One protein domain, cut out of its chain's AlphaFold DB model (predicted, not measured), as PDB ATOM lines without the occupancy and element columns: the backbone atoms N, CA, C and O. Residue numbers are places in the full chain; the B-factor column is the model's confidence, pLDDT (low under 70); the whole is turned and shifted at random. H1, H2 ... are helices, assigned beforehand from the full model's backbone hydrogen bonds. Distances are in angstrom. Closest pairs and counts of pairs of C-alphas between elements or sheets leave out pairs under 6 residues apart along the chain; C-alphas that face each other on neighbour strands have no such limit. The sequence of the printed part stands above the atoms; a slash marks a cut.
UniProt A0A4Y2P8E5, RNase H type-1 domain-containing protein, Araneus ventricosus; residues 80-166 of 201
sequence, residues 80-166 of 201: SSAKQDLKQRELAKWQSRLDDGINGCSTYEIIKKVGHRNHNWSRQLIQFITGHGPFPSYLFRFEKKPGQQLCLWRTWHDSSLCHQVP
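AT A GLANCE: This is residues 80 to 166 of the 201 residues of the protein "RNase H type-1 domain-containing protein" of Araneus ventricosus (UniProt A0A4Y2P8E5). A loose, elongated chain of helices: the longest helix, H1, is an arm at one end, the short H2 and H3 pack together in the middle, and H4 and H5 make a second small pair at the other end. Residues 80 to 86 of H1 stick out free. The printed part has 87 residues with five named helices, H1 to H5 in chain order, and no named strand, all helix in class. It is loose, with a radius of gyration of the C-alphas of 17.2 A and spans of 55 by 26 by 22 A.

IN THESE COORDINATES: H1, residues 80 to 99, is 28.5 A long and begins at C-alpha 80 (162.882, 303.045, 176.637). H2 is residues 105 to 110, H3 123 to 130 and H4 136 to 141. H5, residues 146 to 158, 18.6 A, ends at C-alpha 158 (164.518, 255.214, 169.124).

HOW THE PARTS SIT: H1 and H2 are close but not clearly touching, the closest C-alphas, Leu 98 and Tyr 108, 7.1 A apart. H2 and H3 touch at a steep tilt of 57 degrees, opposite ways, the C-alphas of Thr 107 and Thr 130 closest at 5.6 A. H3 and H4 are apart. H4 touches H5 with residues 149 to 153 of H5 alone, closest C-alphas Pro 136 and Gln 149, 6.3 A. Every O i to N i+4 pair is within hydrogen-bond range in H1 and H3, against 1 of 2 in H2, 1 of 2 in H4 and 8 of 9 in H5.

THE WHOLE: The farthest C-alphas, Ser 81 and Gly 147, are 55.9 A apart. The printed part has no cut; the link from H2 to H3 is long. The pLDDT is under 70 at residues 102 to 105, 146 to 150, 154 and 157 to 166.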
ATOM      1  N   SER A  80     163.403 304.265 176.014       94.56
ATOM      2  CA  SER A  80     162.882 303.045 176.637       94.56
ATOM      3  C   SER A  80     161.370 302.904 176.462       94.56
ATOM      4  O   SER A  80     160.928 301.813 176.116       94.56
ATOM      5  N   SER A  81     160.607 303.993 176.614       92.81
ATOM      6  CA  SER A  81     159.152 304.002 176.406       92.81
ATOM      7  C   SER A  81     158.817 303.650 174.962       92.81
ATOM      8  O   SER A  81     158.112 302.682 174.716       92.81
ATOM      9  N   ALA A  82     159.430 304.344 173.999       93.38
ATOM     10  CA  ALA A  82     159.187 304.074 172.581       93.38
ATOM     11  C   ALA A  82     159.538 302.624 172.188       93.38
ATOM     12  O   ALA A  82     158.816 301.986 171.423       93.38
ATOM     13  N   LYS A  83     160.628 302.072 172.741       94.88
ATOM     14  CA  LYS A  83     160.999 300.660 172.548       94.88
ATOM     15  C   LYS A  83     159.969 299.703 173.145       94.88
ATOM     16  O   LYS A  83     159.661 298.686 172.528       94.88
ATOM     17  N   GLN A  84     159.467 299.999 174.340       94.44
ATOM     18  CA  GLN A  84     158.436 299.196 174.987       94.44
ATOM     19  C   GLN A  84     157.137 299.222 174.177       94.44
ATOM     20  O   GLN A  84     156.561 298.162 173.945       94.44
ATOM     21  N   ASP A  85     156.733 300.387 173.678       94.69
ATOM     22  CA  ASP A  85     155.532 300.542 172.858       94.69
ATOM     23  C   ASP A  85     155.632 299.742 171.559       94.69
ATOM     24  O   ASP A  85     154.697 299.026 171.196       94.69
ATOM     25  N   LEU A  86     156.780 299.808 170.877       95.81
ATOM     26  CA  LEU A  86     157.018 299.023 169.665       95.81
ATOM     27  C   LEU A  86     156.905 297.522 169.950       95.81
ATOM     28  O   LEU A  86     156.171 296.817 169.265       95.81
ATOM     29  N   LYS A  87     157.554 297.060 171.021       95.00
ATOM     30  CA  LYS A  87     157.525 295.662 171.456       95.00
ATOM     31  C   LYS A  87     156.103 295.173 171.761       95.00
ATOM     32  O   LYS A  87     155.743 294.059 171.392       95.00
ATOM     33  N   GLN A  88     155.275 296.008 172.392       95.06
ATOM     34  CA  GLN A  88     153.867 295.682 172.652       95.06
ATOM     35  C   GLN A  88     153.047 295.596 171.360       95.06
ATOM     36  O   GLN A  88     152.258 294.668 171.195       95.06
ATOM     37  N   ARG A  89     153.259 296.519 170.415       96.19
ATOM     38  CA  ARG A  89     152.578 296.493 169.108       96.19
ATOM     39  C   ARG A  89     152.963 295.263 168.289       96.19
ATOM     40  O   ARG A  89     152.098 294.652 167.665       96.19
ATOM     41  N   GLU A  90     154.236 294.884 168.308       96.12
ATOM     42  CA  GLU A  90     154.730 293.669 167.655       96.12
ATOM     43  C   GLU A  90     154.097 292.409 168.253       96.12
ATOM     44  O   GLU A  90     153.595 291.573 167.501       96.12
ATOM     45  N   LEU A  91     154.049 292.298 169.587       94.88
ATOM     46  CA  LEU A  91     153.368 291.186 170.257       94.88
ATOM     47  C   LEU A  91     151.886 291.122 169.900       94.88
ATOM     48  O   LEU A  91     151.396 290.046 169.585       94.88
ATOM     49  N   ALA A  92     151.179 292.252 169.927       94.75
ATOM     50  CA  ALA A  92     149.754 292.289 169.605       94.75
ATOM     51  C   ALA A  92     149.492 291.830 168.164       94.75
ATOM     52  O   ALA A  92     148.605 291.017 167.914       94.75
ATOM     53  N   LYS A  93     150.315 292.292 167.214       94.75
ATOM     54  CA  LYS A  93     150.224 291.868 165.813       94.75
ATOM     55  C   LYS A  93     150.539 290.382 165.642       94.75
ATOM     56  O   LYS A  93     149.909 289.716 164.826       94.75
ATOM     57  N   TRP A  94     151.517 289.863 166.383       91.38
ATOM     58  CA  TRP A  94     151.841 288.441 166.352       91.38
ATOM     59  C   TRP A  94     150.723 287.590 166.965       91.38
ATOM     60  O   TRP A  94     150.371 286.570 166.381       91.38
ATOM     61  N   GLN A  95     150.122 288.041 168.070       92.56
ATOM     62  CA  GLN A  95     148.988 287.369 168.701       92.56
ATOM     63  C   GLN A  95     147.796 287.293 167.748       92.56
ATOM     64  O   GLN A  95     147.290 286.206 167.530       92.56
ATOM     65  N   SER A  96     147.420 288.403 167.104       91.50
ATOM     66  CA  SER A  96     146.323 288.407 166.124       91.50
ATOM     67  C   SER A  96     146.567 287.403 164.996       91.50
ATOM     68  O   SER A  96     145.688 286.618 164.678       91.50
ATOM     69  N   ARG A  97     147.788 287.334 164.451       88.81
ATOM     70  CA  ARG A  97     148.119 286.328 163.424       88.81
ATOM     71  C   ARG A  97     148.023 284.893 163.925       88.81
ATOM     72  O   ARG A  97     147.776 283.996 163.125       88.81
ATOM     73  N   LEU A  98     148.322 284.678 165.201       86.75
ATOM     74  CA  LEU A  98     148.215 283.372 165.827       86.75
ATOM     75  C   LEU A  98     146.740 282.996 166.040       86.75
ATOM     76  O   LEU A  98     146.373 281.866 165.741       86.75
ATOM     77  N   ASP A  99     145.913 283.945 166.482       87.38
ATOM     78  CA  ASP A  99     144.469 283.764 166.674       87.38
ATOM     79  C   ASP A  99     143.732 283.525 165.337       87.38
ATOM     80  O   ASP A  99     142.827 282.696 165.275       87.38
ATOM     81  N   ASP A 100     144.162 284.179 164.251       86.38
ATOM     82  CA  ASP A 100     143.570 284.052 162.906       86.38
ATOM     83  C   ASP A 100     144.072 282.812 162.123       86.38
ATOM     84  O   ASP A 100     143.631 282.530 161.003       86.38
ATOM     85  N   GLY A 101     145.053 282.079 162.657       78.69
ATOM     86  CA  GLY A 101     145.777 281.033 161.936       78.69
ATOM     87  C   GLY A 101     145.023 279.702 161.827       78.69
ATOM     88  O   GLY A 101     145.110 278.868 162.721       78.69
ATOM     89  N   ILE A 102     144.406 279.426 160.672       63.47
ATOM     90  CA  ILE A 102     143.675 278.166 160.389       63.47
ATOM     91  C   ILE A 102     144.577 276.912 160.507       63.47
ATOM     92  O   ILE A 102     144.137 275.853 160.950       63.47
ATOM     93  N   ASN A 103     145.866 277.022 160.166       60.97
ATOM     94  CA  ASN A 103     146.791 275.881 160.058       60.97
ATOM     95  C   ASN A 103     147.639 275.631 161.325       60.97
ATOM     96  O   ASN A 103     148.514 274.766 161.311       60.97
ATOM     97  N   GLY A 104     147.427 276.400 162.399       59.41
ATOM     98  CA  GLY A 104     148.260 276.399 163.609       59.41
ATOM     99  C   GLY A 104     147.679 275.656 164.813       59.41
ATOM    100  O   GLY A 104     148.209 275.825 165.911       59.41
ATOM    101  N   CYS A 105     146.612 274.864 164.632       66.44
ATOM    102  CA  CYS A 105     145.794 274.311 165.723       66.44
ATOM    103  C   CYS A 105     146.611 273.679 166.865       66.44
ATOM    104  O   CYS A 105     146.427 274.057 168.019       66.44
ATOM    105  N   SER A 106     147.575 272.801 166.571       73.19
ATOM    106  CA  SER A 106     148.327 272.102 167.627       73.19
ATOM    107  C   SER A 106     149.255 273.020 168.430       73.19
ATOM    108  O   SER A 106     149.435 272.841 169.632       73.19
ATOM    109  N   THR A 107     149.848 274.033 167.789       76.06
ATOM    110  CA  THR A 107     150.713 274.997 168.489       76.06
ATOM    111  C   THR A 107     149.878 276.005 169.276       76.06
ATOM    112  O   THR A 107     150.281 276.388 170.374       76.06
ATOM    113  N   TYR A 108     148.704 276.388 168.762       80.56
ATOM    114  CA  TYR A 108     147.759 277.272 169.445       80.56
ATOM    115  C   TYR A 108     147.220 276.669 170.745       80.56
ATOM    116  O   TYR A 108     147.141 277.352 171.766       80.56
ATOM    117  N   GLU A 109     146.901 275.372 170.738       80.81
ATOM    118  CA  GLU A 109     146.412 274.661 171.924       80.81
ATOM    119  C   GLU A 109     147.393 274.732 173.100       80.81
ATOM    120  O   GLU A 109     146.972 274.821 174.258       80.81
ATOM    121  N   ILE A 110     148.694 274.750 172.801       83.38
ATOM    122  CA  ILE A 110     149.765 274.727 173.800       83.38
ATOM    123  C   ILE A 110     150.250 276.143 174.137       83.38
ATOM    124  O   ILE A 110     150.443 276.461 175.311       83.38
ATOM    125  N   ILE A 111     150.421 277.014 173.138       84.81
ATOM    126  CA  ILE A 111     150.800 278.423 173.318       84.81
ATOM    127  C   ILE A 111     149.637 279.308 172.883       84.81
ATOM    128  O   ILE A 111     149.601 279.821 171.770       84.81
ATOM    129  N   LYS A 112     148.712 279.553 173.809       85.56
ATOM    130  CA  LYS A 112     147.571 280.452 173.567       85.56
ATOM    131  C   LYS A 112     147.966 281.925 173.536       85.56
ATOM    132  O   LYS A 112     147.283 282.740 172.929       85.56
ATOM    133  N   LYS A 113     149.055 282.281 174.228       88.88
ATOM    134  CA  LYS A 113     149.516 283.663 174.356       88.88
ATOM    135  C   LYS A 113     150.972 283.800 173.952       88.88
ATOM    136  O   LYS A 113     151.857 283.210 174.572       88.88
ATOM    137  N   VAL A 114     151.218 284.633 172.953       88.12
ATOM    138  CA  VAL A 114     152.558 284.992 172.512       88.12
ATOM    139  C   VAL A 114     153.279 285.810 173.576       88.12
ATOM    140  O   VAL A 114     152.704 286.632 174.294       88.12
ATOM    141  N   GLY A 115     154.580 285.589 173.680       88.94
ATOM    142  CA  GLY A 115     155.412 286.287 174.638       88.94
ATOM    143  C   GLY A 115     156.879 286.202 174.262       88.94
ATOM    144  O   GLY A 115     157.290 285.406 173.427       88.94
ATOM    145  N   HIS A 116     157.688 287.026 174.918       83.38
ATOM    146  CA  HIS A 116     159.138 287.040 174.700       83.38
ATOM    147  C   HIS A 116     159.895 286.013 175.543       83.38
ATOM    148  O   HIS A 116     161.116 285.927 175.448       83.38
ATOM    149  N   ARG A 117     159.196 285.282 176.417       82.94
ATOM    150  CA  ARG A 117     159.822 284.237 177.222       82.94
ATOM    151  C   ARG A 117     160.067 283.030 176.329       82.94
ATOM    152  O   ARG A 117     159.130 282.478 175.755       82.94
ATOM    153  N   ASN A 118     161.328 282.625 176.224       78.81
ATOM    154  CA  ASN A 118     161.654 281.342 175.628       78.81
ATOM    155  C   ASN A 118     161.211 280.239 176.595       78.81
ATOM    156  O   ASN A 118     161.448 280.337 177.798       78.81
ATOM    157  N   HIS A 119     160.537 279.221 176.073       81.19
ATOM    158  CA  HIS A 119     160.040 278.111 176.876       81.19
ATOM    159  C   HIS A 119     161.113 277.024 177.088       81.19
ATOM    160  O   HIS A 119     160.870 276.066 177.815       81.19
ATOM    161  N   ASN A 120     162.304 277.183 176.488       87.06
ATOM    162  CA  ASN A 120     163.455 276.276 176.594       87.06
ATOM    163  C   ASN A 120     163.095 274.805 176.315       87.06
ATOM    164  O   ASN A 120     163.618 273.888 176.945       87.06
ATOM    165  N   TRP A 121     162.174 274.575 175.380       87.69
ATOM    166  CA  TRP A 121     161.736 273.236 175.011       87.69
ATOM    167  C   TRP A 121     162.819 272.471 174.252       87.69
ATOM    168  O   TRP A 121     163.569 273.045 173.461       87.69
ATOM    169  N   SER A 122     162.871 271.153 174.465       89.38
ATOM    170  CA  SER A 122     163.745 270.281 173.684       89.38
ATOM    171  C   SER A 122     163.319 270.270 172.215       89.38
ATOM    172  O   SER A 122     162.153 270.485 171.872       89.38
ATOM    173  N   ARG A 123     164.267 269.976 171.321       86.81
ATOM    174  CA  ARG A 123     163.998 269.879 169.880       86.81
ATOM    175  C   ARG A 123     162.875 268.884 169.575       86.81
ATOM    176  O   ARG A 123     162.036 269.166 168.728       86.81
ATOM    177  N   GLN A 124     162.859 267.741 170.261       84.94
ATOM    178  CA  GLN A 124     161.852 266.692 170.091       84.94
ATOM    179  C   GLN A 124     160.458 267.204 170.465       84.94
ATOM    180  O   GLN A 124     159.511 266.993 169.710       84.94
ATOM    181  N   LEU A 125     160.345 267.932 171.581       85.25
ATOM    182  CA  LEU A 125     159.082 268.518 172.019       85.25
ATOM    183  C   LEU A 125     158.585 269.574 171.023       85.25
ATOM    184  O   LEU A 125     157.428 269.532 170.623       85.25
ATOM    185  N   ILE A 126     159.461 270.462 170.544       86.44
ATOM    186  CA  ILE A 126     159.097 271.459 169.522       86.44
ATOM    187  C   ILE A 126     158.593 270.771 168.248       86.44
ATOM    188  O   ILE A 126     157.563 271.165 167.703       86.44
ATOM    189  N   GLN A 127     159.289 269.732 167.778       86.75
ATOM    190  CA  GLN A 127     158.877 268.972 166.596       86.75
ATOM    191  C   GLN A 127     157.505 268.334 166.779       86.75
ATOM    192  O   GLN A 127     156.682 268.439 165.877       86.75
ATOM    193  N   PHE A 128     157.255 267.725 167.939       83.81
ATOM    194  CA  PHE A 128     155.971 267.121 168.277       83.81
ATOM    195  C   PHE A 128     154.834 268.150 168.284       83.81
ATOM    196  O   PHE A 128     153.862 267.987 167.556       83.81
ATOM    197  N   ILE A 129     154.995 269.252 169.022       83.31
ATOM    198  CA  ILE A 129     153.979 270.309 169.172       83.31
ATOM    199  C   ILE A 129     153.618 270.946 167.828       83.31
ATOM    200  O   ILE A 129     152.451 271.193 167.523       83.31
ATOM    201  N   THR A 130     154.629 271.220 167.012       81.00
ATOM    202  CA  THR A 130     154.440 271.869 165.711       81.00
ATOM    203  C   THR A 130     154.013 270.882 164.623       81.00
ATOM    204  O   THR A 130     153.611 271.299 163.542       81.00
ATOM    205  N   GLY A 131     154.121 269.572 164.864       81.00
ATOM    206  CA  GLY A 131     153.941 268.553 163.831       81.00
ATOM    207  C   GLY A 131     155.025 268.585 162.743       81.00
ATOM    208  O   GLY A 131     154.880 267.912 161.728       81.00
ATOM    209  N   HIS A 132     156.124 269.329 162.935       82.06
ATOM    210  CA  HIS A 132     157.238 269.469 161.982       82.06
ATOM    211  C   HIS A 132     158.361 268.427 162.192       82.06
ATOM    212  O   HIS A 132     159.547 268.687 161.961       82.06
ATOM    213  N   GLY A 133     158.000 267.239 162.673       82.88
ATOM    214  CA  GLY A 133     158.910 266.117 162.901       82.88
ATOM    215  C   GLY A 133     158.889 265.079 161.775       82.88
ATOM    216  O   GLY A 133     158.217 265.261 160.762       82.88
ATOM    217  N   PRO A 134     159.591 263.951 161.939       81.62
ATOM    218  CA  PRO A 134     159.528 262.816 161.021       81.62
ATOM    219  C   PRO A 134     158.222 262.024 161.205       81.62
ATOM    220  O   PRO A 134     158.220 260.807 161.369       81.62
ATOM    221  N   PHE A 135     157.096 262.734 161.202       83.19
ATOM    222  CA  PHE A 135     155.762 262.160 161.264       83.19
ATOM    223  C   PHE A 135     155.287 261.823 159.849       83.19
ATOM    224  O   PHE A 135     155.533 262.615 158.932       83.19
ATOM    225  N   PRO A 136     154.578 260.699 159.644       79.31
ATOM    226  CA  PRO A 136     154.094 260.307 158.320       79.31
ATOM    227  C   PRO A 136     153.291 261.409 157.617       79.31
ATOM    228  O   PRO A 136     153.539 261.692 156.449       79.31
ATOM    229  N   SER A 137     152.403 262.101 158.341       78.75
ATOM    230  CA  SER A 137     151.605 263.226 157.826       78.75
ATOM    231  C   SER A 137     152.462 264.396 157.333       78.75
ATOM    232  O   SER A 137     152.201 264.964 156.272       78.75
ATOM    233  N   TYR A 138     153.524 264.729 158.069       82.69
ATOM    234  CA  TYR A 138     154.455 265.791 157.706       82.69
ATOM    235  C   TYR A 138     155.317 265.411 156.501       82.69
ATOM    236  O   TYR A 138     155.462 266.196 155.566       82.69
ATOM    237  N   LEU A 139     155.873 264.196 156.500       84.00
ATOM    238  CA  LEU A 139     156.748 263.712 155.434       84.00
ATOM    239  C   LEU A 139     155.992 263.458 154.122       84.00
ATOM    240  O   LEU A 139     156.567 263.653 153.049       84.00
ATOM    241  N   PHE A 140     154.715 263.078 154.202       82.19
ATOM    242  CA  PHE A 140     153.830 262.938 153.046       82.19
ATOM    243  C   PHE A 140     153.644 264.265 152.302       82.19
ATOM    244  O   PHE A 140     153.711 264.287 151.077       82.19
ATOM    245  N   ARG A 141     153.530 265.390 153.024       82.62
ATOM    246  CA  ARG A 141     153.440 266.737 152.426       82.62
ATOM    247  C   ARG A 141     154.663 267.113 151.579       82.62
ATOM    248  O   ARG A 141     154.554 267.960 150.705       82.62
ATOM    249  N   PHE A 142     155.818 266.502 151.843       82.31
ATOM    250  CA  PHE A 142     157.057 266.710 151.085       82.31
ATOM    251  C   PHE A 142     157.383 265.542 150.146       82.31
ATOM    252  O   PHE A 142     158.545 265.359 149.781       82.31
ATOM    253  N   GLU A 143     156.379 264.729 149.805       83.38
ATOM    254  CA  GLU A 143     156.458 263.682 148.778       83.38
ATOM    255  C   GLU A 143     157.597 262.670 149.011       83.38
ATOM    256  O   GLU A 143     158.188 262.107 148.086       83.38
ATOM    257  N   LYS A 144     157.941 262.408 150.279       77.56
ATOM    258  CA  LYS A 144     158.971 261.416 150.607       77.56
ATOM    259  C   LYS A 144     158.458 260.005 150.348       77.56
ATOM    260  O   LYS A 144     157.343 259.666 150.734       77.56
ATOM    261  N   LYS A 145     159.301 259.151 149.757       78.19
ATOM    262  CA  LYS A 145     158.953 257.749 149.480       78.19
ATOM    263  C   LYS A 145     158.644 256.986 150.784       78.19
ATOM    264  O   LYS A 145     159.368 257.184 151.764       78.19
ATOM    265  N   PRO A 146     157.678 256.048 150.793       68.25
ATOM    266  CA  PRO A 146     157.237 255.338 152.001       68.25
ATOM    267  C   PRO A 146     158.372 254.660 152.788       68.25
ATOM    268  O   PRO A 146     158.419 254.735 154.013       68.25
ATOM    269  N   GLY A 147     159.347 254.066 152.088       68.62
ATOM    270  CA  GLY A 147     160.506 253.424 152.725       68.62
ATOM    271  C   GLY A 147     161.435 254.399 153.462       68.62
ATOM    272  O   GLY A 147     161.993 254.054 154.500       68.62
ATOM    273  N   GLN A 148     161.561 255.640 152.978       67.88
ATOM    274  CA  GLN A 148     162.336 256.680 153.663       67.88
ATOM    275  C   GLN A 148     161.569 257.247 154.863       67.88
ATOM    276  O   GLN A 148     162.180 257.532 155.892       67.88
ATOM    277  N   GLN A 149     160.236 257.352 154.767       68.19
ATOM    278  CA  GLN A 149     159.386 257.807 155.872       68.19
ATOM    279  C   GLN A 149     159.498 256.886 157.092       68.19
ATOM    280  O   GLN A 149     159.700 257.365 158.206       68.19
ATOM    281  N   LEU A 150     159.441 255.568 156.879       69.94
ATOM    282  CA  LEU A 150     159.517 254.581 157.958       69.94
ATOM    283  C   LEU A 150     160.879 254.594 158.676       69.94
ATOM    284  O   LEU A 150     160.934 254.421 159.890       69.94
ATOM    285  N   CYS A 151     161.974 254.826 157.945       70.38
ATOM    286  CA  CYS A 151     163.325 254.922 158.508       70.38
ATOM    287  C   CYS A 151     163.505 256.184 159.378       70.38
ATOM    288  O   CYS A 151     163.983 256.110 160.513       70.38
ATOM    289  N   LEU A 152     163.055 257.339 158.876       70.50
ATOM    290  CA  LEU A 152     163.086 258.618 159.600       70.50
ATOM    291  C   LEU A 152     162.204 258.595 160.855       70.50
ATOM    292  O   LEU A 152     162.573 259.149 161.887       70.50
ATOM    293  N   TRP A 153     161.049 257.935 160.775       70.12
ATOM    294  CA  TRP A 153     160.147 257.776 161.912       70.12
ATOM    295  C   TRP A 153     160.754 256.872 162.994       70.12
ATOM    296  O   TRP A 153     160.802 257.260 164.160       70.12
ATOM    297  N   ARG A 154     161.307 255.706 162.620       69.44
ATOM    298  CA  ARG A 154     161.947 254.784 163.579       69.44
ATOM    299  C   ARG A 154     163.124 255.416 164.312       69.44
ATOM    300  O   ARG A 154     163.193 255.313 165.527       69.44
ATOM    301  N   THR A 155     164.007 256.112 163.598       70.12
ATOM    302  CA  THR A 155     165.179 256.777 164.205       70.12
ATOM    303  C   THR A 155     164.793 257.878 165.200       70.12
ATOM    304  O   THR A 155     165.502 258.121 166.177       70.12
ATOM    305  N   TRP A 156     163.643 258.527 165.003       71.38
ATOM    306  CA  TRP A 156     163.097 259.497 165.955       71.38
ATOM    307  C   TRP A 156     162.433 258.840 167.168       71.38
ATOM    308  O   TRP A 156     162.566 259.335 168.287       71.38
ATOM    309  N   HIS A 157     161.757 257.707 166.971       67.00
ATOM    310  CA  HIS A 157     161.201 256.915 168.069       67.00
ATOM    311  C   HIS A 157     162.296 256.306 168.958       67.00
ATOM    312  O   HIS A 157     162.186 256.392 170.175       67.00
ATOM    313  N   ASP A 158     163.389 255.804 168.378       65.25
ATOM    314  CA  ASP A 158     164.518 255.214 169.124       65.25
ATOM    315  C   ASP A 158     165.282 256.239 169.984       65.25
ATOM    316  O   ASP A 158     165.956 255.896 170.951       65.25
ATOM    317  N   SER A 159     165.175 257.527 169.642       63.53
ATOM    318  CA  SER A 159     165.873 258.630 170.314       63.53
ATOM    319  C   SER A 159     164.970 259.495 171.203       63.53
ATOM    320  O   SER A 159     165.441 260.495 171.756       63.53
ATOM    321  N   SER A 160     163.682 259.156 171.359       56.19
ATOM    322  CA  SER A 160     162.722 259.954 172.135       56.19
ATOM    323  C   SER A 160     161.976 259.146 173.207       56.19
ATOM    324  O   SER A 160     161.759 257.945 173.088       56.19
ATOM    325  N   LEU A 161     161.534 259.827 174.270       53.62
ATOM    326  CA  LEU A 161     160.691 259.283 175.349       53.62
ATOM    327  C   LEU A 161     159.224 259.068 174.898       53.62
ATOM    328  O   LEU A 161     158.286 259.342 175.638       53.62
ATOM    329  N   CYS A 162     158.985 258.607 173.669       54.41
ATOM    330  CA  CYS A 162     157.648 258.490 173.071       54.41
ATOM    331  C   CYS A 162     156.737 257.426 173.714       54.41
ATOM    332  O   CYS A 162     155.556 257.358 173.386       54.41
ATOM    333  N   HIS A 163     157.261 256.598 174.619       53.75
ATOM    334  CA  HIS A 163     156.559 255.460 175.223       53.75
ATOM    335  C   HIS A 163     155.332 255.836 176.083       53.75
ATOM    336  O   HIS A 163     154.611 254.944 176.517       53.75
ATOM    337  N   GLN A 164     155.064 257.128 176.320       53.66
ATOM    338  CA  GLN A 164     153.865 257.599 177.028       53.66
ATOM    339  C   GLN A 164     152.691 258.026 176.122       53.66
ATOM    340  O   GLN A 164     151.634 258.364 176.653       53.66
ATOM    341  N   VAL A 165     152.819 258.014 174.786       46.72
ATOM    342  CA  VAL A 165     151.731 258.443 173.877       46.72
ATOM    343  C   VAL A 165     151.175 257.248 173.086       46.72
ATOM    344  O   VAL A 165     151.944 256.566 172.407       46.72
ATOM    345  N   PRO A 166     149.856 256.973 173.135       46.19
ATOM    346  CA  PRO A 166     149.263 255.833 172.442       46.19
ATOM    347  C   PRO A 166     149.444 255.866 170.908       46.19
ATOM    348  O   PRO A 166     149.325 256.932 170.299       46.19
TER     349      PRO A 166